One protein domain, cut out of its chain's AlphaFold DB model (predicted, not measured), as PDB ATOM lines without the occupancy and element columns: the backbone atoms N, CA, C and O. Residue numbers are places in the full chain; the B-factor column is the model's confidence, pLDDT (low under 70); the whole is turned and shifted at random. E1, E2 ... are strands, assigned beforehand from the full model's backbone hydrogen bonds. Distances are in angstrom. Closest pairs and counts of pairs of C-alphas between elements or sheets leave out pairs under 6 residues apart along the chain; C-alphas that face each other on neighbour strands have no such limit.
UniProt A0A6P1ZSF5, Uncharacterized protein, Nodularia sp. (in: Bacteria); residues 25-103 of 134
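This is residues 25 to 103 of the 134 residues of an uncharacterized protein of Nodularia sp. (in: Bacteria) (UniProt A0A6P1ZSF5). Two long, narrow hairpins, E1-E2 and E3-E4, are stacked one over the other, and the short hairpin E5-E6 lies beyond E3-E4 with few contacts to it, so that the chain winds in three stacked turns. The long strands make the longest axis. The 79 printed residues have no named helix and six named strands, E1 to E6 in order, in three antiparallel sheets of two strands each; the class is all strand. The whole is loose and elongated, with a radius of gyration of the C-alphas of 14.8 A and spans of 47 by 25 by 14 A.

E1, residues 31 to 41, begins at C-alpha 31 (-11.511, -37.205, 45.987) and is 33.9 A long. E2, residues 44 to 55, is 33.8 A long and bends by 55 degrees at residue 47. E3, residues 58 to 67, measures 30.6 A, and E4, residues 73 to 82, 30.1 A. E5 holds residues 87 to 89. E6, residues 98 to 100, ends at C-alpha 100 (-11.070, -45.354, 33.819).

E1 and E2 form an antiparallel hairpin, with N 35 and O 51 2.8 A apart, within hydrogen-bond range. The closest C-alphas of E1 and E3 are those of Gly 31 and Asp 58, 4.1 A apart. Those of E2 and E4 are Gly 55 and Gly 81, at 3.6 A. E3 and E4 form an antiparallel hairpin, with N 62 and O 78 at 2.8 A. In the antiparallel hairpin of E5 and E6, N 87 and O 100 are 2.9 A apart. The closest C-alphas of E4 and E6 are Leu 80 and Met 99, at 6.6 A. E3 and E5 are only just apart, at 8.4 A.

The two farthest C-alphas, of Ala 27 and Ser 70, are 50.2 A apart. The printed part has no cut, and no link is long. Mean pLDDT of the printed part is 78.6; residues 25 to 31 are among those under 70.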
ATOM      1  N   THR A  25     -10.303 -30.508  55.132       37.34
ATOM      2  CA  THR A  25      -8.980 -31.122  55.224       37.34
ATOM      3  C   THR A  25      -8.097 -30.419  54.208       37.34
ATOM      4  O   THR A  25      -7.898 -30.890  53.088       37.34
ATOM      5  N   LEU A  26      -7.579 -29.245  54.576       47.38
ATOM      6  CA  LEU A  26      -6.379 -28.750  53.918       47.38
ATOM      7  C   LEU A  26      -5.236 -29.715  54.283       47.38
ATOM      8  O   LEU A  26      -4.850 -29.801  55.446       47.38
ATOM      9  N   ALA A  27      -4.728 -30.393  53.247       46.78
ATOM     10  CA  ALA A  27      -3.641 -31.383  53.179       46.78
ATOM     11  C   ALA A  27      -4.048 -32.875  53.248       46.78
ATOM     12  O   ALA A  27      -4.186 -33.450  54.321       46.78
ATOM     13  N   GLY A  28      -4.079 -33.519  52.071       49.62
ATOM     14  CA  GLY A  28      -3.879 -34.966  51.910       49.62
ATOM     15  C   GLY A  28      -4.997 -35.679  51.152       49.62
ATOM     16  O   GLY A  28      -6.044 -35.920  51.725       49.62
ATOM     17  N   GLU A  29      -4.745 -36.015  49.882       60.38
ATOM     18  CA  GLU A  29      -5.316 -37.164  49.155       60.38
ATOM     19  C   GLU A  29      -6.763 -37.577  49.540       60.38
ATOM     20  O   GLU A  29      -6.981 -38.412  50.425       60.38
ATOM     21  N   GLY A  30      -7.767 -37.039  48.837       66.12
ATOM     22  CA  GLY A  30      -9.145 -37.514  48.970       66.12
ATOM     23  C   GLY A  30     -10.117 -36.867  47.989       66.12
ATOM     24  O   GLY A  30     -10.639 -35.787  48.250       66.12
ATOM     25  N   GLY A  31     -10.402 -37.546  46.878       69.81
ATOM     26  CA  GLY A  31     -11.511 -37.205  45.987       69.81
ATOM     27  C   GLY A  31     -12.794 -37.894  46.450       69.81
ATOM     28  O   GLY A  31     -12.780 -39.091  46.732       69.81
ATOM     29  N   ALA A  32     -13.915 -37.177  46.506       81.06
ATOM     30  CA  ALA A  32     -15.229 -37.759  46.777       81.06
ATOM     31  C   ALA A  32     -16.229 -37.325  45.702       81.06
ATOM     32  O   ALA A  32     -16.310 -36.148  45.357       81.06
ATOM     33  N   ALA A  33     -17.004 -38.275  45.181       78.62
ATOM     34  CA  ALA A  33     -18.030 -38.015  44.181       78.62
ATOM     35  C   ALA A  33     -19.301 -38.801  44.489       78.62
ATOM     36  O   ALA A  33     -19.254 -39.973  44.857       78.62
ATOM     37  N   GLY A  34     -20.450 -38.160  44.297       80.56
ATOM     38  CA  GLY A  34     -21.761 -38.771  44.461       80.56
ATOM     39  C   GLY A  34     -22.677 -38.396  43.306       80.56
ATOM     40  O   GLY A  34     -22.658 -37.262  42.833       80.56
ATOM     41  N   ALA A  35     -23.488 -39.346  42.856       75.81
ATOM     42  CA  ALA A  35     -24.514 -39.126  41.851       75.81
ATOM     43  C   ALA A  35     -25.790 -39.861  42.247       75.81
ATOM     44  O   ALA A  35     -25.752 -41.003  42.707       75.81
ATOM     45  N   VAL A  36     -26.933 -39.214  42.046       84.00
ATOM     46  CA  VAL A  36     -28.236 -39.830  42.271       84.00
ATOM     47  C   VAL A  36     -29.187 -39.437  41.147       84.00
ATOM     48  O   VAL A  36     -29.187 -38.291  40.700       84.00
ATOM     49  N   ALA A  37     -29.999 -40.384  40.692       83.06
ATOM     50  CA  ALA A  37     -31.040 -40.158  39.703       83.06
ATOM     51  C   ALA A  37     -32.349 -40.781  40.183       83.06
ATOM     52  O   ALA A  37     -32.390 -41.938  40.606       83.06
ATOM     53  N   PHE A  38     -33.434 -40.016  40.079       85.69
ATOM     54  CA  PHE A  38     -34.777 -40.444  40.456       85.69
ATOM     55  C   PHE A  38     -35.683 -40.435  39.233       85.69
ATOM     56  O   PHE A  38     -35.686 -39.481  38.458       85.69
ATOM     57  N   THR A  39     -36.492 -41.477  39.087       82.69
ATOM     58  CA  THR A  39     -37.587 -41.503  38.116       82.69
ATOM     59  C   THR A  39     -38.871 -41.209  38.858       82.69
ATOM     60  O   THR A  39     -39.251 -41.965  39.751       82.69
ATOM     61  N   ILE A  40     -39.546 -40.123  38.488       81.44
ATOM     62  CA  ILE A  40     -40.817 -39.724  39.095       81.44
ATOM     63  C   ILE A  40     -41.927 -39.902  38.063       81.44
ATOM     64  O   ILE A  40     -41.889 -39.297  36.997       81.44
ATOM     65  N   GLU A  41     -42.932 -40.707  38.398       81.75
ATOM     66  CA  GLU A  41     -44.118 -40.931  37.573       81.75
ATOM     67  C   GLU A  41     -45.368 -40.759  38.426       81.75
ATOM     68  O   GLU A  41     -45.454 -41.284  39.534       81.75
ATOM     69  N   SER A  42     -46.325 -39.966  37.939       87.12
ATOM     70  CA  SER A  42     -47.568 -39.664  38.664       87.12
ATOM     71  C   SER A  42     -47.345 -39.169  40.105       87.12
ATOM     72  O   SER A  42     -48.151 -39.411  40.995       87.12
ATOM     73  N   GLY A  43     -46.233 -38.461  40.341       81.62
ATOM     74  CA  GLY A  43     -45.857 -37.942  41.660       81.62
ATOM     75  C   GLY A  43     -45.236 -38.967  42.614       81.62
ATOM     76  O   GLY A  43     -44.948 -38.607  43.752       81.62
ATOM     77  N   MET A  44     -44.999 -40.200  42.163       78.50
ATOM     78  CA  MET A  44     -44.341 -41.263  42.922       78.50
ATOM     79  C   MET A  44     -42.937 -41.517  42.373       78.50
ATOM     80  O   MET A  44     -42.719 -41.503  41.160       78.50
ATOM     81  N   VAL A  45     -41.978 -41.782  43.260       81.75
ATOM     82  CA  VAL A  45     -40.656 -42.270  42.853       81.75
ATOM     83  C   VAL A  45     -40.809 -43.732  42.442       81.75
ATOM     84  O   VAL A  45     -41.254 -44.563  43.223       81.75
ATOM     85  N   THR A  46     -40.463 -44.034  41.197       82.00
ATOM     86  CA  THR A  46     -40.609 -45.361  40.572       82.00
ATOM     87  C   THR A  46     -39.265 -45.990  40.214       82.00
ATOM     88  O   THR A  46     -39.207 -47.149  39.817       82.00
ATOM     89  N   GLY A  47     -38.173 -45.235  40.346       79.88
ATOM     90  CA  GLY A  47     -36.817 -45.703  40.100       79.88
ATOM     91  C   GLY A  47     -35.799 -44.813  40.796       79.88
ATOM     92  O   GLY A  47     -36.004 -43.602  40.908       79.88
ATOM     93  N   VAL A  48     -34.721 -45.431  41.271       84.88
ATOM     94  CA  VAL A  48     -33.594 -44.764  41.921       84.88
ATOM     95  C   VAL A  48     -32.307 -45.418  41.431       84.88
ATOM     96  O   VAL A  48     -32.199 -46.643  41.438       84.88
ATOM     97  N   ALA A  49     -31.339 -44.598  41.035       82.69
ATOM     98  CA  ALA A  49     -29.952 -44.982  40.821       82.69
ATOM     99  C   ALA A  49     -29.076 -44.110  41.721       82.69
ATOM    100  O   ALA A  49     -29.257 -42.894  41.754       82.69
ATOM    101  N   GLN A  50     -28.140 -44.716  42.448       86.06
ATOM    102  CA  GLN A  50     -27.221 -44.009  43.337       86.06
ATOM    103  C   GLN A  50     -25.809 -44.561  43.162       86.06
ATOM    104  O   GLN A  50     -25.610 -45.773  43.174       86.06
ATOM    105  N   ALA A  51     -24.841 -43.662  43.034       78.44
ATOM    106  CA  ALA A  51     -23.422 -43.965  43.035       78.44
ATOM    107  C   ALA A  51     -22.704 -43.046  44.020       78.44
ATOM    108  O   ALA A  51     -23.003 -41.855  44.103       78.44
ATOM    109  N   ALA A  52     -21.734 -43.604  44.732       79.62
ATOM    110  CA  ALA A  52     -20.799 -42.859  45.555       79.62
ATOM    111  C   ALA A  52     -19.407 -43.466  45.372       79.62
ATOM    112  O   ALA A  52     -19.259 -44.688  45.340       79.62
ATOM    113  N   ALA A  53     -18.405 -42.611  45.224       79.50
ATOM    114  CA  ALA A  53     -17.012 -42.980  45.069       79.50
ATOM    115  C   ALA A  53     -16.152 -42.143  46.006       79.50
ATOM    116  O   ALA A  53     -16.369 -40.940  46.161       79.50
ATOM    117  N   ILE A  54     -15.146 -42.792  46.578       81.38
ATOM    118  CA  ILE A  54     -14.050 -42.139  47.280       81.38
ATOM    119  C   ILE A  54     -12.772 -42.635  46.619       81.38
ATOM    120  O   ILE A  54     -12.588 -43.840  46.440       81.38
ATOM    121  N   GLY A  55     -11.916 -41.708  46.220       78.50
ATOM    122  CA  GLY A  55     -10.623 -41.985  45.628       78.50
ATOM    123  C   GLY A  55      -9.513 -41.273  46.376       78.50
ATOM    124  O   GLY A  55      -9.742 -40.311  47.104       78.50
ATOM    125  N   LYS A  56      -8.299 -41.772  46.181       78.62
ATOM    126  CA  LYS A  56      -7.092 -41.232  46.800       78.62
ATOM    127  C   LYS A  56      -6.761 -39.835  46.271       78.62
ATOM    128  O   LYS A  56      -6.494 -38.947  47.055       78.62
ATOM    129  N   ASN A  57      -6.861 -39.611  44.967       79.25
ATOM    130  CA  ASN A  57      -6.603 -38.304  44.360       79.25
ATOM    131  C   ASN A  57      -7.868 -37.725  43.718       79.25
ATOM    132  O   ASN A  57      -8.159 -36.543  43.858       79.25
ATOM    133  N   ASP A  58      -8.652 -38.577  43.054       81.88
ATOM    134  CA  ASP A  58      -9.843 -38.155  42.322       81.88
ATOM    135  C   ASP A  58     -10.957 -39.203  42.427       81.88
ATOM    136  O   ASP A  58     -10.699 -40.388  42.660       81.88
ATOM    137  N   ALA A  59     -12.204 -38.780  42.256       84.56
ATOM    138  CA  ALA A  59     -13.369 -39.650  42.272       84.56
ATOM    139  C   ALA A  59     -14.407 -39.198  41.243       84.56
ATOM    140  O   ALA A  59     -14.625 -38.012  41.026       84.56
ATOM    141  N   ALA A  60     -15.101 -40.162  40.648       83.12
ATOM    142  CA  ALA A  60     -16.183 -39.915  39.711       83.12
ATOM    143  C   ALA A  60     -17.378 -40.820  40.017       83.12
ATOM    144  O   ALA A  60     -17.226 -41.980  40.399       83.12
ATOM    145  N   ALA A  61     -18.582 -40.286  39.843       86.44
ATOM    146  CA  ALA A  61     -19.829 -41.009  40.039       86.44
ATOM    147  C   ALA A  61     -20.843 -40.587  38.976       86.44
ATOM    148  O   ALA A  61     -20.916 -39.419  38.596       86.44
ATOM    149  N   THR A  62     -21.639 -41.541  38.500       84.69
ATOM    150  CA  THR A  62     -22.695 -41.315  37.509       84.69
ATOM    151  C   THR A  62     -23.928 -42.125  37.881       84.69
ATOM    152  O   THR A  62     -23.818 -43.247  38.378       84.69
ATOM    153  N   ALA A  63     -25.103 -41.554  37.650       86.88
ATOM    154  CA  ALA A  63     -26.379 -42.206  37.888       86.88
ATOM    155  C   ALA A  63     -27.348 -41.807  36.777       86.88
ATOM    156  O   ALA A  63     -27.484 -40.626  36.458       86.88
ATOM    157  N   PHE A  64     -28.024 -42.792  36.197       84.12
ATOM    158  CA  PHE A  64     -28.978 -42.612  35.116       84.12
ATOM    159  C   PHE A  64     -30.179 -43.509  35.337       84.12
ATOM    160  O   PHE A  64     -30.036 -44.678  35.685       84.12
ATOM    161  N   ASN A  65     -31.355 -42.981  35.025       84.69
ATOM    162  CA  ASN A  65     -32.535 -43.802  34.831       84.69
ATOM    163  C   ASN A  65     -32.982 -43.640  33.383       84.69
ATOM    164  O   ASN A  65     -33.239 -42.527  32.925       84.69
ATOM    165  N   VAL A  66     -33.048 -44.749  32.659       79.31
ATOM    166  CA  VAL A  66     -33.384 -44.795  31.238       79.31
ATOM    167  C   VAL A  66     -34.701 -45.530  31.083       79.31
ATOM    168  O   VAL A  66     -34.890 -46.604  31.651       79.31
ATOM    169  N   VAL A  67     -35.603 -44.963  30.290       74.81
ATOM    170  CA  VAL A  67     -36.803 -45.657  29.824       74.81
ATOM    171  C   VAL A  67     -36.584 -45.976  28.351       74.81
ATOM    172  O   VAL A  67     -36.382 -45.070  27.544       74.81
ATOM    173  N   THR A  68     -36.553 -47.258  27.998       71.62
ATOM    174  CA  THR A  68     -36.432 -47.679  26.599       71.62
ATOM    175  C   THR A  68     -37.720 -47.372  25.839       71.62
ATOM    176  O   THR A  68     -38.793 -47.226  26.421       71.62
ATOM    177  N   ILE A  69     -37.639 -47.351  24.506       67.50
ATOM    178  CA  ILE A  69     -38.808 -47.177  23.623       67.50
ATOM    179  C   ILE A  69     -39.859 -48.284  23.857       67.50
ATOM    180  O   ILE A  69     -41.050 -48.061  23.669       67.50
ATOM    181  N   SER A  70     -39.438 -49.462  24.334       75.75
ATOM    182  CA  SER A  70     -40.319 -50.568  24.741       75.75
ATOM    183  C   SER A  70     -40.952 -50.406  26.132       75.75
ATOM    184  O   SER A  70     -41.653 -51.306  26.586       75.75
ATOM    185  N   GLY A  71     -40.700 -49.294  26.829       69.94
ATOM    186  CA  GLY A  71     -41.206 -49.022  28.176       69.94
ATOM    187  C   GLY A  71     -40.427 -49.706  29.305       69.94
ATOM    188  O   GLY A  71     -40.805 -49.568  30.469       69.94
ATOM    189  N   SER A  72     -39.337 -50.419  29.000       73.38
ATOM    190  CA  SER A  72     -38.477 -51.020  30.023       73.38
ATOM    191  C   SER A  72     -37.689 -49.934  30.745       73.38
ATOM    192  O   SER A  72     -37.108 -49.049  30.117       73.38
ATOM    193  N   ARG A  73     -37.674 -49.996  32.075       76.62
ATOM    194  CA  ARG A  73     -36.968 -49.034  32.921       76.62
ATOM    195  C   ARG A  73     -35.667 -49.659  33.387       76.62
ATOM    196  O   ARG A  73     -35.668 -50.746  33.960       76.62
ATOM    197  N   THR A  74     -34.566 -48.961  33.177       80.62
ATOM    198  CA  THR A  74     -33.248 -49.370  33.654       80.62
ATOM    199  C   THR A  74     -32.668 -48.249  34.492       80.62
ATOM    200  O   THR A  74     -32.474 -47.138  34.008       80.62
ATOM    201  N   ASN A  75     -32.397 -48.551  35.756       84.44
ATOM    202  CA  ASN A  75     -31.646 -47.675  36.641       84.44
ATOM    203  C   ASN A  75     -30.194 -48.165  36.616       84.44
ATOM    204  O   ASN A  75     -29.936 -49.350  36.827       84.44
ATOM    205  N   SER A  76     -29.255 -47.276  36.326       82.12
ATOM    206  CA  SER A  76     -27.834 -47.590  36.211       82.12
ATOM    207  C   SER A  76     -27.027 -46.579  36.998       82.12
ATOM    208  O   SER A  76     -27.224 -45.374  36.877       82.12
ATOM    209  N   ALA A  77     -26.111 -47.080  37.810       85.81
ATOM    210  CA  ALA A  77     -25.211 -46.268  38.600       85.81
ATOM    211  C   ALA A  77     -23.802 -46.835  38.470       85.81
ATOM    212  O   ALA A  77     -23.619 -48.051  38.414       85.81
ATOM    213  N   SER A  78     -22.813 -45.955  38.404       83.69
ATOM    214  CA  SER A  78     -21.407 -46.334  38.346       83.69
ATOM    215  C   SER A  78     -20.589 -45.331  39.139       83.69
ATOM    216  O   SER A  78     -20.915 -44.144  39.161       83.69
ATOM    217  N   ALA A  79     -19.534 -45.802  39.789       87.44
ATOM    218  CA  ALA A  79     -18.650 -44.996  40.614       87.44
ATOM    219  C   ALA A  79     -17.216 -45.515  40.484       87.44
ATOM    220  O   ALA A  79     -16.999 -46.721  40.373       87.44
ATOM    221  N   LEU A  80     -16.245 -44.603  40.509       84.38
ATOM    222  CA  LEU A  80     -14.829 -44.922  40.476       84.38
ATOM    223  C   LEU A  80     -14.040 -43.959  41.362       84.38
ATOM    224  O   LEU A  80     -14.062 -42.752  41.148       84.38
ATOM    225  N   GLY A  81     -13.313 -44.509  42.328       86.19
ATOM    226  CA  GLY A  81     -12.237 -43.805  43.018       86.19
ATOM    227  C   GLY A  81     -10.903 -44.079  42.333       86.19
ATOM    228  O   GLY A  81     -10.659 -45.198  41.877       86.19
ATOM    229  N   SER A  82     -10.029 -43.080  42.266       84.56
ATOM    230  CA  SER A  82      -8.712 -43.209  41.649       84.56
ATOM    231  C   SER A  82      -7.607 -42.567  42.482       84.56
ATOM    232  O   SER A  82      -7.819 -41.580  43.180       84.56
ATOM    233  N   ALA A  83      -6.401 -43.130  42.385       85.62
ATOM    234  CA  ALA A  83      -5.162 -42.527  42.879       85.62
ATOM    235  C   ALA A  83      -4.534 -41.524  41.891       85.62
ATOM    236  O   ALA A  83      -3.478 -40.963  42.164       85.62
ATOM    237  N   GLY A  84      -5.165 -41.296  40.738       80.44
ATOM    238  CA  GLY A  84      -4.727 -40.343  39.723       80.44
ATOM    239  C   GLY A  84      -5.922 -39.754  38.979       80.44
ATOM    240  O   GLY A  84      -7.054 -39.863  39.440       80.44
ATOM    241  N   ALA A  85      -5.670 -39.149  37.820       83.25
ATOM    242  CA  ALA A  85      -6.733 -38.568  37.006       83.25
ATOM    243  C   ALA A  85      -7.732 -39.635  36.529       83.25
ATOM    244  O   ALA A  85      -7.341 -40.743  36.137       83.25
ATOM    245  N   ILE A  86      -9.012 -39.270  36.513       83.81
ATOM    246  CA  ILE A  86     -10.077 -40.092  35.943       83.81
ATOM    247  C   ILE A  86     -10.395 -39.600  34.533       83.81
ATOM    248  O   ILE A  86     -10.670 -38.425  34.303       83.81
ATOM    249  N   THR A  87     -10.392 -40.525  33.575       86.06
ATOM    250  CA  THR A  87     -10.914 -40.279  32.229       86.06
ATOM    251  C   THR A  87     -12.322 -40.841  32.136       86.06
ATOM    252  O   THR A  87     -12.543 -42.029  32.384       86.06
ATOM    253  N   ILE A  88     -13.267 -39.986  31.751       85.38
ATOM    254  CA  ILE A  88     -14.652 -40.378  31.515       85.38
ATOM    255  C   ILE A  88     -14.942 -40.272  30.021       85.38
ATOM    256  O   ILE A  88     -14.744 -39.218  29.415       85.38
ATOM    257  N   SER A  89     -15.417 -41.361  29.426       82.31
ATOM    258  CA  SER A  89     -15.814 -41.425  28.019       82.31
ATOM    259  C   SER A  89     -17.297 -41.777  27.885       82.31
ATOM    260  O   SER A  89     -17.938 -42.253  28.826       82.31
ATOM    261  N   ASN A  90     -17.861 -41.495  26.705       81.75
ATOM    262  CA  ASN A  90     -19.279 -41.704  26.388       81.75
ATOM    263  C   ASN A  90     -20.246 -40.962  27.328       81.75
ATOM    264  O   ASN A  90     -21.352 -41.438  27.604       81.75
ATOM    265  N   LEU A  91     -19.846 -39.781  27.807       67.75
ATOM    266  CA  LEU A  91     -20.703 -38.913  28.610       67.75
ATOM    267  C   LEU A  91     -21.979 -38.581  27.816       67.75
ATOM    268  O   LEU A  91     -21.914 -37.969  26.754       67.75
ATOM    269  N   GLY A  92     -23.132 -39.034  28.312       65.62
ATOM    270  CA  GLY A  92     -24.431 -38.884  27.644       65.62
ATOM    271  C   GLY A  92     -25.005 -40.172  27.043       65.62
ATOM    272  O   GLY A  92     -26.200 -40.218  26.770       65.62
ATOM    273  N   ASN A  93     -24.212 -41.241  26.909       73.44
ATOM    274  CA  ASN A  93     -24.739 -42.577  26.637       73.44
ATOM    275  C   ASN A  93     -24.893 -43.343  27.953       73.44
ATOM    276  O   ASN A  93     -23.992 -44.056  28.388       73.44
ATOM    277  N   SER A  94     -26.063 -43.215  28.572       66.62
ATOM    278  CA  SER A  94     -26.408 -43.838  29.855       66.62
ATOM    279  C   SER A  94     -26.261 -45.365  29.894       66.62
ATOM    280  O   SER A  94     -26.186 -45.928  30.979       66.62
ATOM    281  N   ALA A  95     -26.203 -46.041  28.741       70.38
ATOM    282  CA  ALA A  95     -25.995 -47.487  28.663       70.38
ATOM    283  C   ALA A  95     -24.510 -47.897  28.586       70.38
ATOM    284  O   ALA A  95     -24.206 -49.083  28.692       70.38
ATOM    285  N   ASN A  96     -23.588 -46.955  28.358       74.94
ATOM    286  CA  ASN A  96     -22.176 -47.253  28.091       74.94
ATOM    287  C   ASN A  96     -21.225 -46.166  28.624       74.94
ATOM    288  O   ASN A  96     -20.207 -45.854  28.003       74.94
ATOM    289  N   VAL A  97     -21.568 -45.545  29.755       80.75
ATOM    290  CA  VAL A  97     -20.631 -44.654  30.443       80.75
ATOM    291  C   VAL A  97     -19.465 -45.478  30.965       80.75
ATOM    292  O   VAL A  97     -19.658 -46.434  31.718       80.75
ATOM    293  N   GLN A  98     -18.253 -45.078  30.592       84.56
ATOM    294  CA  GLN A  98     -17.030 -45.731  31.027       84.56
ATOM    295  C   GLN A  98     -16.185 -44.755  31.840       84.56
ATOM    296  O   GLN A  98     -15.924 -43.627  31.421       84.56
ATOM    297  N   MET A  99     -15.745 -45.218  33.008       88.38
ATOM    298  CA  MET A  99     -14.797 -44.519  33.865       88.38
ATOM    299  C   MET A  99     -13.530 -45.355  33.970       88.38
ATOM    300  O   MET A  99     -13.592 -46.543  34.288       88.38
ATOM    301  N   VAL A 100     -12.389 -44.735  33.683       91.25
ATOM    302  CA  VAL A 100     -11.070 -45.354  33.819       91.25
ATOM    303  C   VAL A 100     -10.207 -44.451  34.677       91.25
ATOM    304  O   VAL A 100     -10.136 -43.244  34.453       91.25
ATOM    305  N   GLY A 101      -9.555 -45.049  35.660       88.69
ATOM    306  CA  GLY A 101      -8.704 -44.355  36.607       88.69
ATOM    307  C   GLY A 101      -7.394 -45.099  36.796       88.69
ATOM    308  O   GLY A 101      -7.171 -46.184  36.262       88.69
ATOM    309  N   THR A 102      -6.533 -44.493  37.594       88.00
ATOM    310  CA  THR A 102      -5.261 -45.059  38.036       88.00
ATOM    311  C   THR A 102      -5.427 -45.742  39.394       88.00
ATOM    312  O   THR A 102      -6.034 -45.174  40.309       88.00
ATOM    313  N   ALA A 103      -4.893 -46.959  39.521       83.50
ATOM    314  CA  ALA A 103      -4.817 -47.682  40.788       83.50
ATOM    315  C   ALA A 103      -3.688 -47.126  41.672       83.50
ATOM    316  O   ALA A 103      -2.698 -46.608  41.161       83.50
TER     317      ALA A 103